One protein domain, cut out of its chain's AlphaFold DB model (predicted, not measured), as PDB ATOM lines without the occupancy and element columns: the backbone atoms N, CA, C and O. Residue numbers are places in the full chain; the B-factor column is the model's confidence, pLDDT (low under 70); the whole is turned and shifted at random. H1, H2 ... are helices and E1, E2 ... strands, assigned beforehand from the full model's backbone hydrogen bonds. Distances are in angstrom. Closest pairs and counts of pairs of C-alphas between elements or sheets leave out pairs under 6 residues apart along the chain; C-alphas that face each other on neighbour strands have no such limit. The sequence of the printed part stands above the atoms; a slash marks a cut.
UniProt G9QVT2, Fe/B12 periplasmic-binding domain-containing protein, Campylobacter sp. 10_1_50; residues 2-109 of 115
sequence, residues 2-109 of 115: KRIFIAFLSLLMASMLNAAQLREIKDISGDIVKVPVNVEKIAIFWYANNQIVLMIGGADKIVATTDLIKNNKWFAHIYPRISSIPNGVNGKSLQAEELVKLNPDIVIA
ATOM      1  N   LYS A   2     104.614 -15.576-223.974       58.97
ATOM      2  CA  LYS A   2     103.219 -15.988-224.279       58.97
ATOM      3  C   LYS A   2     103.077 -17.362-224.967       58.97
ATOM      4  O   LYS A   2     102.215 -18.136-224.587       58.97
ATOM      5  N   ARG A   3     103.954 -17.705-225.921       67.19
ATOM      6  CA  ARG A   3     103.937 -19.016-226.611       67.19
ATOM      7  C   ARG A   3     104.265 -20.204-225.695       67.19
ATOM      8  O   ARG A   3     103.649 -21.251-225.821       67.19
ATOM      9  N   ILE A   4     105.191 -20.013-224.755       73.75
ATOM     10  CA  ILE A   4     105.572 -21.029-223.758       73.75
ATOM     11  C   ILE A   4     104.438 -21.209-222.742       73.75
ATOM     12  O   ILE A   4     104.105 -22.333-222.392       73.75
ATOM     13  N   PHE A   5     103.793 -20.111-222.340       76.44
ATOM     14  CA  PHE A   5     102.637 -20.141-221.446       76.44
ATOM     15  C   PHE A   5     101.428 -20.855-222.071       76.44
ATOM     16  O   PHE A   5     100.788 -21.663-221.411       76.44
ATOM     17  N   ILE A   6     101.159 -20.626-223.363       77.75
ATOM     18  CA  ILE A   6     100.096 -21.329-224.100       77.75
ATOM     19  C   ILE A   6     100.402 -22.827-224.203       77.75
ATOM     20  O   ILE A   6      99.515 -23.626-223.930       77.75
ATOM     21  N   ALA A   7     101.648 -23.209-224.513       77.38
ATOM     22  CA  ALA A   7     102.057 -24.615-224.567       77.38
ATOM     23  C   ALA A   7     101.885 -25.326-223.210       77.38
ATOM     24  O   ALA A   7     101.373 -26.446-223.156       77.38
ATOM     25  N   PHE A   8     102.243 -24.650-222.114       78.88
ATOM     26  CA  PHE A   8     102.047 -25.151-220.750       78.88
ATOM     27  C   PHE A   8     100.562 -25.309-220.398       78.88
ATOM     28  O   PHE A   8     100.168 -26.321-219.823       78.88
ATOM     29  N   LEU A   9      99.724 -24.347-220.796       78.44
ATOM     30  CA  LEU A   9      98.281 -24.386-220.556       78.44
ATOM     31  C   LEU A   9      97.592 -25.510-221.351       78.44
ATOM     32  O   LEU A   9      96.721 -26.193-220.817       78.44
ATOM     33  N   SER A  10      98.021 -25.761-222.592       74.38
ATOM     34  CA  SER A  10      97.527 -26.889-223.395       74.38
ATOM     35  C   SER A  10      97.953 -28.252-222.841       74.38
ATOM     36  O   SER A  10      97.159 -29.190-222.870       74.38
ATOM     37  N   LEU A  11      99.163 -28.365-222.282       73.75
ATOM     38  CA  LEU A  11      99.629 -29.600-221.642       73.75
ATOM     39  C   LEU A  11      98.857 -29.882-220.340       73.75
ATOM     40  O   LEU A  11      98.496 -31.024-220.063       73.75
ATOM     41  N   LEU A  12      98.531 -28.827-219.583       72.94
ATOM     42  CA  LEU A  12      97.708 -28.921-218.378       72.94
ATOM     43  C   LEU A  12      96.265 -29.353-218.707       72.94
ATOM     44  O   LEU A  12      95.744 -30.261-218.066       72.94
ATOM     45  N   MET A  13      95.632 -28.783-219.741       67.81
ATOM     46  CA  MET A  13      94.292 -29.217-220.175       67.81
ATOM     47  C   MET A  13      94.273 -30.669-220.663       67.81
ATOM     48  O   MET A  13      93.362 -31.409-220.305       67.81
ATOM     49  N   ALA A  14      95.285 -31.108-221.420       61.62
ATOM     50  CA  ALA A  14      95.382 -32.499-221.867       61.62
ATOM     51  C   ALA A  14      95.497 -33.486-220.690       61.62
ATOM     52  O   ALA A  14      94.951 -34.585-220.757       61.62
ATOM     53  N   SER A  15      96.135 -33.079-219.585       59.12
ATOM     54  CA  SER A  15      96.204 -33.892-218.365       59.12
ATOM     55  C   SER A  15      94.866 -34.003-217.614       59.12
ATOM     56  O   SER A  15      94.636 -35.003-216.939       59.12
ATOM     57  N   MET A  16      93.952 -33.035-217.775       58.66
ATOM     58  CA  MET A  16      92.627 -33.047-217.131       58.66
ATOM     59  C   MET A  16      91.583 -33.895-217.870       58.66
ATOM     60  O   MET A  16      90.589 -34.291-217.267       58.66
ATOM     61  N   LEU A  17      91.797 -34.209-219.153       54.03
ATOM     62  CA  LEU A  17      90.882 -35.043-219.946       54.03
ATOM     63  C   LEU A  17      90.969 -36.543-219.629       54.03
ATOM     64  O   LEU A  17      90.123 -37.303-220.089       54.03
ATOM     65  N   ASN A  18      91.950 -36.981-218.838       59.81
ATOM     66  CA  ASN A  18      92.167 -38.400-218.564       59.81
ATOM     67  C   ASN A  18      91.482 -38.859-217.264       59.81
ATOM     68  O   ASN A  18      92.093 -39.506-216.414       59.81
ATOM     69  N   ALA A  19      90.210 -38.493-217.079       66.00
ATOM     70  CA  ALA A  19      89.399 -39.092-216.026       66.00
ATOM     71  C   ALA A  19      89.121 -40.553-216.404       66.00
ATOM     72  O   ALA A  19      88.538 -40.825-217.456       66.00
ATOM     73  N   ALA A  20      89.554 -41.498-215.565       72.12
ATOM     74  CA  ALA A  20      89.314 -42.915-215.807       72.12
ATOM     75  C   ALA A  20      87.805 -43.168-215.927       72.12
ATOM     76  O   ALA A  20      87.046 -42.910-214.992       72.12
ATOM     77  N   GLN A  21      87.363 -43.675-217.080       90.31
ATOM     78  CA  GLN A  21      85.986 -44.127-217.240       90.31
ATOM     79  C   GLN A  21      85.750 -45.287-216.269       90.31
ATOM     80  O   GLN A  21      86.541 -46.229-216.234       90.31
ATOM     81  N   LEU A  22      84.681 -45.218-215.477       94.69
ATOM     82  CA  LEU A  22      84.330 -46.239-214.490       94.69
ATOM     83  C   LEU A  22      83.146 -47.071-214.991       94.69
ATOM     84  O   LEU A  22      82.257 -46.556-215.667       94.69
ATOM     85  N   ARG A  23      83.116 -48.348-214.613       95.81
ATOM     86  CA  ARG A  23      81.955 -49.235-214.723       95.81
ATOM     87  C   ARG A  23      81.531 -49.708-213.339       95.81
ATOM     88  O   ARG A  23      82.376 -49.909-212.468       95.81
ATOM     89  N   GLU A  24      80.234 -49.898-213.151       97.50
ATOM     90  CA  GLU A  24      79.687 -50.477-211.926       97.50
ATOM     91  C   GLU A  24      79.640 -51.998-212.044       97.50
ATOM     92  O   GLU A  24      79.211 -52.548-213.060       97.50
ATOM     93  N   ILE A  25      80.121 -52.680-211.010       95.69
ATOM     94  CA  ILE A  25      80.128 -54.137-210.902       95.69
ATOM     95  C   ILE A  25      79.520 -54.497-209.553       95.69
ATOM     96  O   ILE A  25      79.853 -53.876-208.548       95.69
ATOM     97  N   LYS A  26      78.654 -55.509-209.523       95.94
ATOM     98  CA  LYS A  26      78.215 -56.127-208.272       95.94
ATOM     99  C   LYS A  26      79.212 -57.214-207.879       95.94
ATOM    100  O   LYS A  26      79.414 -58.147-208.658       95.94
ATOM    101  N   ASP A  27      79.849 -57.081-206.723       92.50
ATOM    102  CA  ASP A  27      80.793 -58.085-206.233       92.50
ATOM    103  C   ASP A  27      80.088 -59.312-205.621       92.50
ATOM    104  O   ASP A  27      78.856 -59.409-205.592       92.50
ATOM    105  N   ILE A  28      80.878 -60.283-205.151       89.00
ATOM    106  CA  ILE A  28      80.360 -61.534-204.575       89.00
ATOM    107  C   ILE A  28      79.672 -61.341-203.215       89.00
ATOM    108  O   ILE A  28      78.877 -62.192-202.820       89.00
ATOM    109  N   SER A  29      79.959 -60.240-202.517       89.31
ATOM    110  CA  SER A  29      79.321 -59.859-201.252       89.31
ATOM    111  C   SER A  29      78.027 -59.064-201.493       89.31
ATOM    112  O   SER A  29      77.230 -58.876-200.576       89.31
ATOM    113  N   GLY A  30      77.776 -58.668-202.745       92.31
ATOM    114  CA  GLY A  30      76.576 -57.981-203.203       92.31
ATOM    115  C   GLY A  30      76.714 -56.464-203.299       92.31
ATOM    116  O   GLY A  30      75.732 -55.812-203.666       92.31
ATOM    117  N   ASP A  31      77.899 -55.919-203.023       92.56
ATOM    118  CA  ASP A  31      78.172 -54.486-203.041       92.56
ATOM    119  C   ASP A  31      78.386 -53.987-204.479       92.56
ATOM    120  O   ASP A  31      78.916 -54.697-205.338       92.56
ATOM    121  N   ILE A  32      77.965 -52.749-204.762       96.19
ATOM    122  CA  ILE A  32      78.231 -52.091-206.047       96.19
ATOM    123  C   ILE A  32      79.575 -51.370-205.969       96.19
ATOM    124  O   ILE A  32      79.726 -50.377-205.256       96.19
ATOM    125  N   VAL A  33      80.543 -51.853-206.742       95.31
ATOM    126  CA  VAL A  33      81.911 -51.338-206.801       95.31
ATOM    127  C   VAL A  33      82.145 -50.652-208.144       95.31
ATOM    128  O   VAL A  33      81.844 -51.201-209.206       95.31
ATOM    129  N   LYS A  34      82.714 -49.444-208.107       95.56
ATOM    130  CA  LYS A  34      83.134 -48.710-209.306       95.56
ATOM    131  C   LYS A  34      84.556 -49.107-209.677       95.56
ATOM    132  O   LYS A  34      85.479 -48.893-208.900       95.56
ATOM    133  N   VAL A  35      84.725 -49.659-210.871       95.69
ATOM    134  CA  VAL A  35      86.003 -50.171-211.375       95.69
ATOM    135  C   VAL A  35      86.374 -49.430-212.658       95.69
ATOM    136  O   VAL A  35      85.502 -49.260-213.512       95.69
ATOM    137  N   PRO A  36      87.633 -49.002-212.848       95.25
ATOM    138  CA  PRO A  36      88.083 -48.459-214.126       95.25
ATOM    139  C   PRO A  36      87.800 -49.413-215.291       95.25
ATOM    140  O   PRO A  36      87.985 -50.624-215.185       95.25
ATOM    141  N   VAL A  37      87.357 -48.879-216.429       94.00
ATOM    142  CA  VAL A  37      87.140 -49.663-217.656       94.00
ATOM    143  C   VAL A  37      88.446 -50.334-218.085       94.00
ATOM    144  O   VAL A  37      88.439 -51.521-218.421       94.00
ATOM    145  N   ASN A  38      89.550 -49.590-217.983       93.69
ATOM    146  CA  ASN A  38      90.907 -50.058-218.234       93.69
ATOM    147  C   ASN A  38      91.636 -50.223-216.897       93.69
ATOM    148  O   ASN A  38      91.915 -49.239-216.218       93.69
ATOM    149  N   VAL A  39      91.920 -51.470-216.529       95.50
ATOM    150  CA  VAL A  39      92.683 -51.831-215.329       95.50
ATOM    151  C   VAL A  39      94.087 -52.217-215.764       95.50
ATOM    152  O   VAL A  39      94.222 -53.129-216.576       95.50
ATOM    153  N   GLU A  40      95.110 -51.575-215.210       96.38
ATOM    154  CA  GLU A  40      96.530 -51.808-215.509       96.38
ATOM    155  C   GLU A  40      97.345 -52.208-214.270       96.38
ATOM    156  O   GLU A  40      98.402 -52.822-214.402       96.38
ATOM    157  N   LYS A  41      96.846 -51.915-213.063       97.19
ATOM    158  CA  LYS A  41      97.491 -52.264-211.791       97.19
ATOM    159  C   LYS A  41      96.524 -52.982-210.857       97.19
ATOM    160  O   LYS A  41      95.546 -52.406-210.386       97.19
ATOM    161  N   ILE A  42      96.826 -54.238-210.553       96.50
ATOM    162  CA  ILE A  42      96.001 -55.138-209.747       96.50
ATOM    163  C   ILE A  42      96.784 -55.549-208.499       96.50
ATOM    164  O   ILE A  42      97.885 -56.095-208.592       96.50
ATOM    165  N   ALA A  43      96.199 -55.337-207.326       95.56
ATOM    166  CA  ALA A  43      96.676 -55.929-206.081       95.56
ATOM    167  C   ALA A  43      95.808 -57.144-205.718       95.56
ATOM    168  O   ALA A  43      94.583 -57.029-205.677       95.56
ATOM    169  N   ILE A  44      96.416 -58.313-205.478       93.38
ATOM    170  CA  ILE A  44      95.679 -59.572-205.262       93.38
ATOM    171  C   ILE A  44      96.093 -60.232-203.947       93.38
ATOM    172  O   ILE A  44      97.167 -60.819-203.832       93.38
ATOM    173  N   PHE A  45      95.185 -60.229-202.975       89.94
ATOM    174  CA  PHE A  45      95.430 -60.731-201.620       89.94
ATOM    175  C   PHE A  45      94.715 -62.044-201.300       89.94
ATOM    176  O   PHE A  45      94.754 -62.509-200.164       89.94
ATOM    177  N   TRP A  46      94.113 -62.680-202.307       86.44
ATOM    178  CA  TRP A  46      93.588 -64.038-202.203       86.44
ATOM    179  C   TRP A  46      94.323 -65.006-203.129       86.44
ATOM    180  O   TRP A  46      94.531 -64.724-204.313       86.44
ATOM    181  N   TYR A  47      94.714 -66.165-202.593       86.06
ATOM    182  CA  TYR A  47      95.646 -67.083-203.253       86.06
ATOM    183  C   TYR A  47      95.135 -67.572-204.616       86.06
ATOM    184  O   TYR A  47      95.826 -67.423-205.622       86.06
ATOM    185  N   ALA A  48      93.897 -68.073-204.675       87.56
ATOM    186  CA  ALA A  48      93.318 -68.635-205.900       87.56
ATOM    187  C   ALA A  48      93.161 -67.596-207.027       87.56
ATOM    188  O   ALA A  48      93.342 -67.907-208.205       87.56
ATOM    189  N   ASN A  49      92.898 -66.334-206.677       92.25
ATOM    190  CA  ASN A  49      92.634 -65.285-207.665       92.25
ATOM    191  C   ASN A  49      93.878 -64.939-208.492       92.25
ATOM    192  O   ASN A  49      93.750 -64.566-209.655       92.25
ATOM    193  N   ASN A  50      95.080 -65.133-207.938       93.38
ATOM    194  CA  ASN A  50      96.328 -64.936-208.679       93.38
ATOM    195  C   ASN A  50      96.417 -65.886-209.885       93.38
ATOM    196  O   ASN A  50      96.850 -65.485-210.963       93.38
ATOM    197  N   GLN A  51      95.976 -67.136-209.721       93.44
ATOM    198  CA  GLN A  51      96.008 -68.146-210.782       93.44
ATOM    199  C   GLN A  51      94.955 -67.850-211.855       93.44
ATOM    200  O   GLN A  51      95.236 -67.992-213.040       93.44
ATOM    201  N   ILE A  52      93.771 -67.374-211.457       94.88
ATOM    202  CA  ILE A  52      92.721 -66.947-212.394       94.88
ATOM    203  C   ILE A  52      93.212 -65.781-213.255       94.88
ATOM    204  O   ILE A  52      93.105 -65.843-214.476       94.88
ATOM    205  N   VAL A  53      93.798 -64.751-212.634       95.62
ATOM    206  CA  VAL A  53      94.344 -63.588-213.353       95.62
ATOM    207  C   VAL A  53      95.459 -64.000-214.314       95.62
ATOM    208  O   VAL A  53      95.510 -63.492-215.431       95.62
ATOM    209  N   LEU A  54      96.307 -64.959-213.929       95.56
ATOM    210  CA  LEU A  54      97.300 -65.541-214.832       95.56
ATOM    211  C   LEU A  54      96.651 -66.223-216.046       95.56
ATOM    212  O   LEU A  54      97.036 -65.929-217.175       95.56
ATOM    213  N   MET A  55      95.652 -67.085-215.834       95.94
ATOM    214  CA  MET A  55      94.994 -67.840-216.913       95.94
ATOM    215  C   MET A  55      94.310 -66.947-217.953       95.94
ATOM    216  O   MET A  55      94.279 -67.301-219.127       95.94
ATOM    217  N   ILE A  56      93.786 -65.790-217.543       95.75
ATOM    218  CA  ILE A  56      93.140 -64.831-218.456       95.75
ATOM    219  C   ILE A  56      94.120 -63.804-219.052       95.75
ATOM    220  O   ILE A  56      93.686 -62.831-219.663       95.75
ATOM    221  N   GLY A  57      95.434 -63.989-218.866       95.75
ATOM    222  CA  GLY A  57      96.476 -63.129-219.442       95.75
ATOM    223  C   GLY A  57      96.717 -61.809-218.700       95.75
ATOM    224  O   GLY A  57      97.344 -60.905-219.240       95.75
ATOM    225  N   GLY A  58      96.234 -61.669-217.463       96.56
ATOM    226  CA  GLY A  58      96.351 -60.443-216.666       96.56
ATOM    227  C   GLY A  58      97.559 -60.383-215.724       96.56
ATOM    228  O   GLY A  58      97.679 -59.417-214.974       96.56
ATOM    229  N   ALA A  59      98.440 -61.389-215.709       95.38
ATOM    230  CA  ALA A  59      99.520 -61.495-214.715       95.38
ATOM    231  C   ALA A  59     100.500 -60.308-214.711       95.38
ATOM    232  O   ALA A  59     100.961 -59.896-213.645       95.38
ATOM    233  N   ASP A  60     100.770 -59.709-215.873       96.56
ATOM    234  CA  ASP A  60     101.665 -58.548-215.983       96.56
ATOM    235  C   ASP A  60     101.145 -57.299-215.274       96.56
ATOM    236  O   ASP A  60     101.929 -56.441-214.870       96.56
ATOM    237  N   LYS A  61      99.837 -57.250-215.024       97.38
ATOM    238  CA  LYS A  61      99.165 -56.155-214.325       97.38
ATOM    239  C   LYS A  61      99.229 -56.303-212.808       97.38
ATOM    240  O   LYS A  61      98.817 -55.401-212.085       97.38
ATOM    241  N   ILE A  62      99.732 -57.424-212.290       96.31
ATOM    242  CA  ILE A  62      99.857 -57.635-210.847       96.31
ATOM    243  C   ILE A  62     100.996 -56.757-210.309       96.31
ATOM    244  O   ILE A  62     102.140 -56.837-210.776       96.31
ATOM    245  N   VAL A  63     100.672 -55.924-209.314       95.81
ATOM    246  CA  VAL A  63     101.609 -55.009-208.631       95.81
ATOM    247  C   VAL A  63     101.831 -55.355-207.161       95.81
ATOM    248  O   VAL A  63     102.825 -54.929-206.586       95.81
ATOM    249  N   ALA A  64     100.940 -56.148-206.562       94.88
ATOM    250  CA  ALA A  64     101.099 -56.687-205.215       94.88
ATOM    251  C   ALA A  64     100.445 -58.066-205.120       94.88
ATOM    252  O   ALA A  64      99.358 -58.281-205.666       94.88
ATOM    253  N   THR A  65     101.081 -58.982-204.397       93.56
ATOM    254  CA  THR A  65     100.517 -60.301-204.088       93.56
ATOM    255  C   THR A  65     100.862 -60.723-202.656       93.56
ATOM    256  O   THR A  65     101.247 -59.890-201.838       93.56
ATOM    257  N   THR A  66     100.686 -62.002-202.332       90.31
ATOM    258  CA  THR A  66     101.012 -62.597-201.032       90.31
ATOM    259  C   THR A  66     102.318 -63.389-201.089       90.31
ATOM    260  O   THR A  66     102.707 -63.907-202.142       90.31
ATOM    261  N   ASP A  67     102.964 -63.578-199.935       89.94
ATOM    262  CA  ASP A  67     104.155 -64.432-199.819       89.94
ATOM    263  C   ASP A  67     103.922 -65.871-200.291       89.94
ATOM    264  O   ASP A  67     104.820 -66.489-200.861       89.94
ATOM    265  N   LEU A  68     102.720 -66.416-200.089       90.88
ATOM    266  CA  LEU A  68     102.397 -67.767-200.543       90.88
ATOM    267  C   LEU A  68     102.506 -67.872-202.066       90.88
ATOM    268  O   LEU A  68     103.036 -68.855-202.577       90.88
ATOM    269  N   ILE A  69     102.029 -66.857-202.788       93.50
ATOM    270  CA  ILE A  69     102.030 -66.849-204.250       93.50
ATOM    271  C   ILE A  69     103.414 -66.531-204.806       93.50
ATOM    272  O   ILE A  69     103.874 -67.245-205.695       93.50
ATOM    273  N   LYS A  70     104.123 -65.538-204.253       91.56
ATOM    274  CA  LYS A  70     105.474 -65.179-204.724       91.56
ATOM    275  C   LYS A  70     106.473 -66.341-204.602       91.56
ATOM    276  O   LYS A  70     107.378 -66.472-205.426       91.56
ATOM    277  N   ASN A  71     106.290 -67.177-203.574       92.69
ATOM    278  CA  ASN A  71     107.136 -68.330-203.267       92.69
ATOM    279  C   ASN A  71     106.587 -69.648-203.846       92.69
ATOM    280  O   ASN A  71     107.171 -70.713-203.630       92.69
ATOM    281  N   ASN A  72     105.459 -69.618-204.564       95.00
ATOM    282  CA  ASN A  72     104.874 -70.816-205.151       95.00
ATOM    283  C   ASN A  72     105.725 -71.288-206.341       95.00
ATOM    284  O   ASN A  72     105.786 -70.628-207.376       95.00
ATOM    285  N   LYS A  73     106.343 -72.469-206.212       96.31
ATOM    286  CA  LYS A  73     107.238 -73.036-207.236       96.31
ATOM    287  C   LYS A  73     106.559 -73.253-208.588       96.31
ATOM    288  O   LYS A  73     107.180 -73.012-209.615       96.31
ATOM    289  N   TRP A  74     105.301 -73.698-208.599       95.69
ATOM    290  CA  TRP A  74     104.552 -73.875-209.844       95.69
ATOM    291  C   TRP A  74     104.249 -72.521-210.487       95.69
ATOM    292  O   TRP A  74     104.482 -72.342-211.678       95.69
ATOM    293  N   PHE A  75     103.810 -71.540-209.695       95.69
ATOM    294  CA  PHE A  75     103.500 -70.212-210.220       95.69
ATOM    295  C   PHE A  75     104.749 -69.545-210.799       95.69
ATOM    296  O   PHE A  75     104.699 -69.040-211.912       95.69
ATOM    297  N   ALA A  76     105.881 -69.604-210.092       96.12
ATOM    298  CA  ALA A  76     107.150 -69.055-210.566       96.12
ATOM    299  C   ALA A  76     107.708 -69.797-211.793       96.12
ATOM    300  O   ALA A  76     108.406 -69.195-212.602       96.12
ATOM    301  N   HIS A  77     107.387 -71.082-211.963       96.44
ATOM    302  CA  HIS A  77     107.757 -71.828-213.164       96.44
ATOM    303  C   HIS A  77     107.002 -71.329-214.406       96.44
ATOM    304  O   HIS A  77     107.603 -71.169-215.463       96.44
ATOM    305  N   ILE A  78     105.702 -71.054-214.270       95.81
ATOM    306  CA  ILE A  78     104.859 -70.570-215.375       95.81
ATOM    307  C   ILE A  78     105.025 -69.059-215.599       95.81
ATOM    308  O   ILE A  78     105.015 -68.591-216.734       95.81
ATOM    309  N   TYR A  79     105.193 -68.291-214.523       96.44
ATOM    310  CA  TYR A  79     105.313 -66.836-214.530       96.44
ATOM    311  C   TYR A  79     106.435 -66.361-213.586       96.44
ATOM    312  O   TYR A  79     106.173 -65.974-212.443       96.44
ATOM    313  N   PRO A  80     107.699 -66.342-214.053       96.50
ATOM    314  CA  PRO A  80     108.861 -66.045-213.209       96.50
ATOM    315  C   PRO A  80     108.836 -64.675-212.524       96.50
ATOM    316  O   PRO A  80     109.337 -64.533-211.408       96.50
ATOM    317  N   ARG A  81     108.203 -63.666-213.143       96.31
ATOM    318  CA  ARG A  81     108.073 -62.317-212.567       96.31
ATOM    319  C   ARG A  81     107.327 -62.320-211.226       96.31
ATOM    320  O   ARG A  81     107.533 -61.399-210.440       96.31
ATOM    321  N   ILE A  82     106.521 -63.343-210.909       95.25
ATOM    322  CA  ILE A  82     105.779 -63.399-209.636       95.25
ATOM    323  C   ILE A  82     106.687 -63.231-208.416       95.25
ATOM    324  O   ILE A  82     106.296 -62.589-207.445       95.25
ATOM    325  N   SER A  83     107.912 -63.758-208.474       94.94
ATOM    326  CA  SER A  83     108.835 -63.751-207.341       94.94
ATOM    327  C   SER A  83     109.444 -62.374-207.063       94.94
ATOM    328  O   SER A  83     109.960 -62.163-205.969       94.94
ATOM    329  N   SER A  84     109.360 -61.426-208.008       94.31
ATOM    330  CA  SER A  84     109.787 -60.034-207.807       94.31
ATOM    331  C   SER A  84     108.651 -59.096-207.394       94.31
ATOM    332  O   SER A  84     108.905 -57.927-207.114       94.31
ATOM    333  N   ILE A  85     107.396 -59.560-207.404       94.19
ATOM    334  CA  ILE A  85     106.250 -58.715-207.061       94.19
ATOM    335  C   ILE A  85     106.251 -58.443-205.547       94.19
ATOM    336  O   ILE A  85     106.412 -59.385-204.763       94.19
ATOM    337  N   PRO A  86     106.056 -57.181-205.119       90.94
ATOM    338  CA  PRO A  86     105.937 -56.832-203.711       90.94
ATOM    339  C   PRO A  86     104.882 -57.665-202.982       90.94
ATOM    340  O   PRO A  86     103.793 -57.940-203.499       90.94
ATOM    341  N   ASN A  87     105.197 -58.020-201.739       87.38
ATOM    342  CA  ASN A  87     104.205 -58.562-200.829       87.38
ATOM    343  C   ASN A  87     103.404 -57.401-200.221       87.38
ATOM    344  O   ASN A  87     103.992 -56.493-199.640       87.38
ATOM    345  N   GLY A  88     102.080 -57.427-200.365       80.38
ATOM    346  CA  GLY A  88     101.192 -56.436-199.748       80.38
ATOM    347  C   GLY A  88     100.618 -56.857-198.391       80.38
ATOM    348  O   GLY A  88      99.784 -56.135-197.851       80.38
ATOM    349  N   VAL A  89     101.004 -58.026-197.863       78.50
ATOM    350  CA  VAL A  89     100.471 -58.610-196.620       78.50
ATOM    351  C   VAL A  89     101.596 -59.014-195.652       78.50
ATOM    352  O   VAL A  89     102.564 -59.653-196.033       78.50
ATOM    353  N   ASN A  90     101.445 -58.740-194.358       71.88
ATOM    354  CA  ASN A  90     102.365 -59.147-193.298       71.88
ATOM    355  C   ASN A  90     101.596 -60.095-192.381       71.88
ATOM    356  O   ASN A  90     100.700 -59.681-191.638       71.88
ATOM    357  N   GLY A  91     101.870 -61.394-192.509       72.19
ATOM    358  CA  GLY A  91     101.048 -62.434-191.896       72.19
ATOM    359  C   GLY A  91      99.630 -62.440-192.476       72.19
ATOM    360  O   GLY A  91      99.440 -62.795-193.635       72.19
ATOM    361  N   LYS A  92      98.635 -62.059-191.664       67.75
ATOM    362  CA  LYS A  92      97.220 -61.935-192.075       67.75
ATOM    363  C   LYS A  92      96.777 -60.485-192.317       67.75
ATOM    364  O   LYS A  92      95.625 -60.257-192.670       67.75
ATOM    365  N   SER A  93      97.662 -59.515-192.107       71.12
ATOM    366  CA  SER A  93      97.314 -58.093-192.131       71.12
ATOM    367  C   SER A  93      97.770 -57.447-193.429       71.12
ATOM    368  O   SER A  93      98.929 -57.591-193.813       71.12
ATOM    369  N   LEU A  94      96.883 -56.705-194.086       78.44
ATOM    370  CA  LEU A  94      97.214 -55.880-195.247       78.44
ATOM    371  C   LEU A  94      98.104 -54.693-194.836       78.44
ATOM    372  O   LEU A  94      97.845 -54.065-193.810       78.44
ATOM    373  N   GLN A  95      99.121 -54.352-195.632       84.06
ATOM    374  CA  GLN A  95      99.889 -53.110-195.458       84.06
ATOM    375  C   GLN A  95      99.222 -52.012-196.277       84.06
ATOM    376  O   GLN A  95      99.481 -51.877-197.473       84.06
ATOM    377  N   ALA A  96      98.349 -51.231-195.642       86.06
ATOM    378  CA  ALA A  96      97.605 -50.179-196.326       86.06
ATOM    379  C   ALA A  96      98.538 -49.117-196.934       86.06
ATOM    380  O   ALA A  96      98.336 -48.698-198.068       86.06
ATOM    381  N   GLU A  97      99.594 -48.723-196.229       88.06
ATOM    382  CA  GLU A  97     100.536 -47.692-196.668       88.06
ATOM    383  C   GLU A  97     101.350 -48.143-197.884       88.06
ATOM    384  O   GLU A  97     101.521 -47.380-198.835       88.06
ATOM    385  N   GLU A  98     101.822 -49.391-197.884       86.94
ATOM    386  CA  GLU A  98     102.518 -49.960-199.043       86.94
ATOM    387  C   GLU A  98     101.567 -50.102-200.233       86.94
ATOM    388  O   GLU A  98     101.937 -49.800-201.367       86.94
ATOM    389  N   LEU A  99     100.308 -50.461-199.981       89.94
ATOM    390  CA  LEU A  99      99.294 -50.523-201.024       89.94
ATOM    391  C   LEU A  99      99.010 -49.150-201.643       89.94
ATOM    392  O   LEU A  99      98.926 -49.034-202.864       89.94
ATOM    393  N   VAL A 100      98.913 -48.103-200.821       91.88
ATOM    394  CA  VAL A 100      98.723 -46.723-201.289       91.88
ATOM    395  C   VAL A 100      99.899 -46.273-202.159       91.88
ATOM    396  O   VAL A 100      99.672 -45.678-203.211       91.88
ATOM    397  N   LYS A 101     101.147 -46.607-201.793       91.88
ATOM    398  CA  LYS A 101     102.337 -46.294-202.613       91.88
ATOM    399  C   LYS A 101     102.289 -46.951-203.991       91.88
ATOM    400  O   LYS A 101     102.701 -46.341-204.975       91.88
ATOM    401  N   LEU A 102     101.787 -48.184-204.067       93.25
ATOM    402  CA  LEU A 102     101.650 -48.921-205.327       93.25
ATOM    403  C   LEU A 102     100.507 -48.391-206.203       93.25
ATOM    404  O   LEU A 102     100.498 -48.644-207.410       93.25
ATOM    405  N   ASN A 103      99.580 -47.628-205.612       93.81
ATOM    406  CA  ASN A 103      98.465 -46.969-206.283       93.81
ATOM    407  C   ASN A 103      97.724 -47.920-207.252       93.81
ATOM    408  O   ASN A 103      97.701 -47.651-208.456       93.81
ATOM    409  N   PRO A 104      97.219 -49.079-206.788       95.38
ATOM    410  CA  PRO A 104      96.525 -50.025-207.652       95.38
ATOM    411  C   PRO A 104      95.203 -49.441-208.158       95.38
ATOM    412  O   PRO A 104      94.548 -48.667-207.462       95.38
ATOM    413  N   ASP A 105      94.774 -49.878-209.338       96.19
ATOM    414  CA  ASP A 105      93.467 -49.508-209.883       96.19
ATOM    415  C   ASP A 105      92.353 -50.315-209.207       96.19
ATOM    416  O   ASP A 105      91.247 -49.818-209.001       96.19
ATOM    417  N   ILE A 106      92.652 -51.575-208.857       94.81
ATOM    418  CA  ILE A 106      91.756 -52.463-208.115       94.81
ATOM    419  C   ILE A 106      92.509 -53.316-207.093       94.81
ATOM    420  O   ILE A 106      93.673 -53.687-207.278       94.81
ATOM    421  N   VAL A 107      91.785 -53.697-206.044       93.62
ATOM    422  CA  VAL A 107      92.234 -54.639-205.019       93.62
ATOM    423  C   VAL A 107      91.269 -55.815-204.989       93.62
ATOM    424  O   VAL A 107      90.067 -55.628-204.831       93.62
ATOM    425  N   ILE A 108      91.794 -57.030-205.124       92.31
ATOM    426  CA  ILE A 108      91.024 -58.266-205.002       92.31
ATOM    427  C   ILE A 108      91.435 -58.946-203.697       92.31
ATOM    428  O   ILE A 108      92.544 -59.472-203.586       92.31
ATOM    429  N   ALA A 109      90.540 -58.954-202.714       86.62
ATOM    430  CA  ALA A 109      90.776 -59.517-201.388       86.62
ATOM    431  C   ALA A 109      89.716 -60.568-201.025       86.62
ATOM    432  O   ALA A 109      88.741 -60.762-201.751       86.62
TER     433      ALA A 109
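What this domain is: This is residues 2 to 109 of the 115 residues of the protein "Fe/B12 periplasmic-binding domain-containing protein" of Campylobacter sp. 10_1_50 (UniProt G9QVT2). A small body built round a short three-stranded sheet, E4 E3 E5, has a two-stranded hairpin, E1 and E2, at one side and the helix H1 sticking out as a long free arm. H2 and H6 graze the sheet with a few residues, and the short helices H3, H4 and H5 cluster by H2 and E4. The 108 residues printed hold six named helices and five named strands, in the order H1 E1 E2 E3 H2 E4 H3 H4 H5 H6 E5; the class is mixed, the three-stranded sheet parallel and the two-stranded one antiparallel. The whole is loose, with a radius of gyration of the C-alphas of 17.7 A, and elongated, spanning 59 by 33 by 27 A, with H1 adding much of the length.

How they stand to each other: Start at inner strand E3, residues 42 to 44. Its parallel neighbours are the edge strands E5, residues 106 to 108, at 17 degrees with N 108 and O 43 2.8 A apart, and E4, residues 62 to 64, at 56 degrees with N 63 and O 42 2.9 A apart. H2, residues 47 to 55, only grazes this sheet; E3, H2 and E4 form a strand-helix-strand unit, two parallel neighbour strands with a helix between, with a right-handed crossover. H6, residues 96 to 102, also only grazes the sheet, and its closest C-alphas to E4 are those of Leu 102 and Val 63, 6.9 A apart. H3, residues 67 to 70, only just touches H2, with 3 pairs of C-alphas within 8 A, the closest Ile 69 and Tyr 47 at 6.5 A. H5, residues 80 to 84, touches H3, with the C-alphas of Ser 83 and Lys 70 closest at 4.5 A. H4, residues 73 to 78, and H5 only just touch, with 3 pairs of C-alphas within 8 A, and only at the corner, with Ala 76 and Ile 82 closest at 5.9 A. E1, residues 22 to 26, and E2, residues 32 to 36, make an antiparallel hairpin, with N 25 and O 33 2.9 A apart. H1, residues 2 to 16, touches no helix. Every O i to N i+4 pair is within hydrogen-bond range in H1, H4 and H6; H2 has 4 of 5, H5 has 0 of 1 but 2 of 2 O i to N i+3 pairs, and H3 is too short for an i+4 pair.

Where its parts are: Find C-alpha 42 at (96.001, -55.138, -209.747), where E3 begins. H1 runs 21.3 A from C-alpha 2 at (103.219, -15.988, -224.279), H2 13.7 A, and E1 and E2 13.2 A each. E5 ends at C-alpha 108, (91.024, -58.266, -205.002).

The domain as a whole: Residues 2 to 18 stand free, and the C-alphas farthest apart are those of Lys 2 and Lys 73, 59.7 A. The printed part has no cut, and the link from H5 to H6, 11 residues, is long. Look for pLDDT under 70 at residues 2 to 3, 13 to 19 and 92.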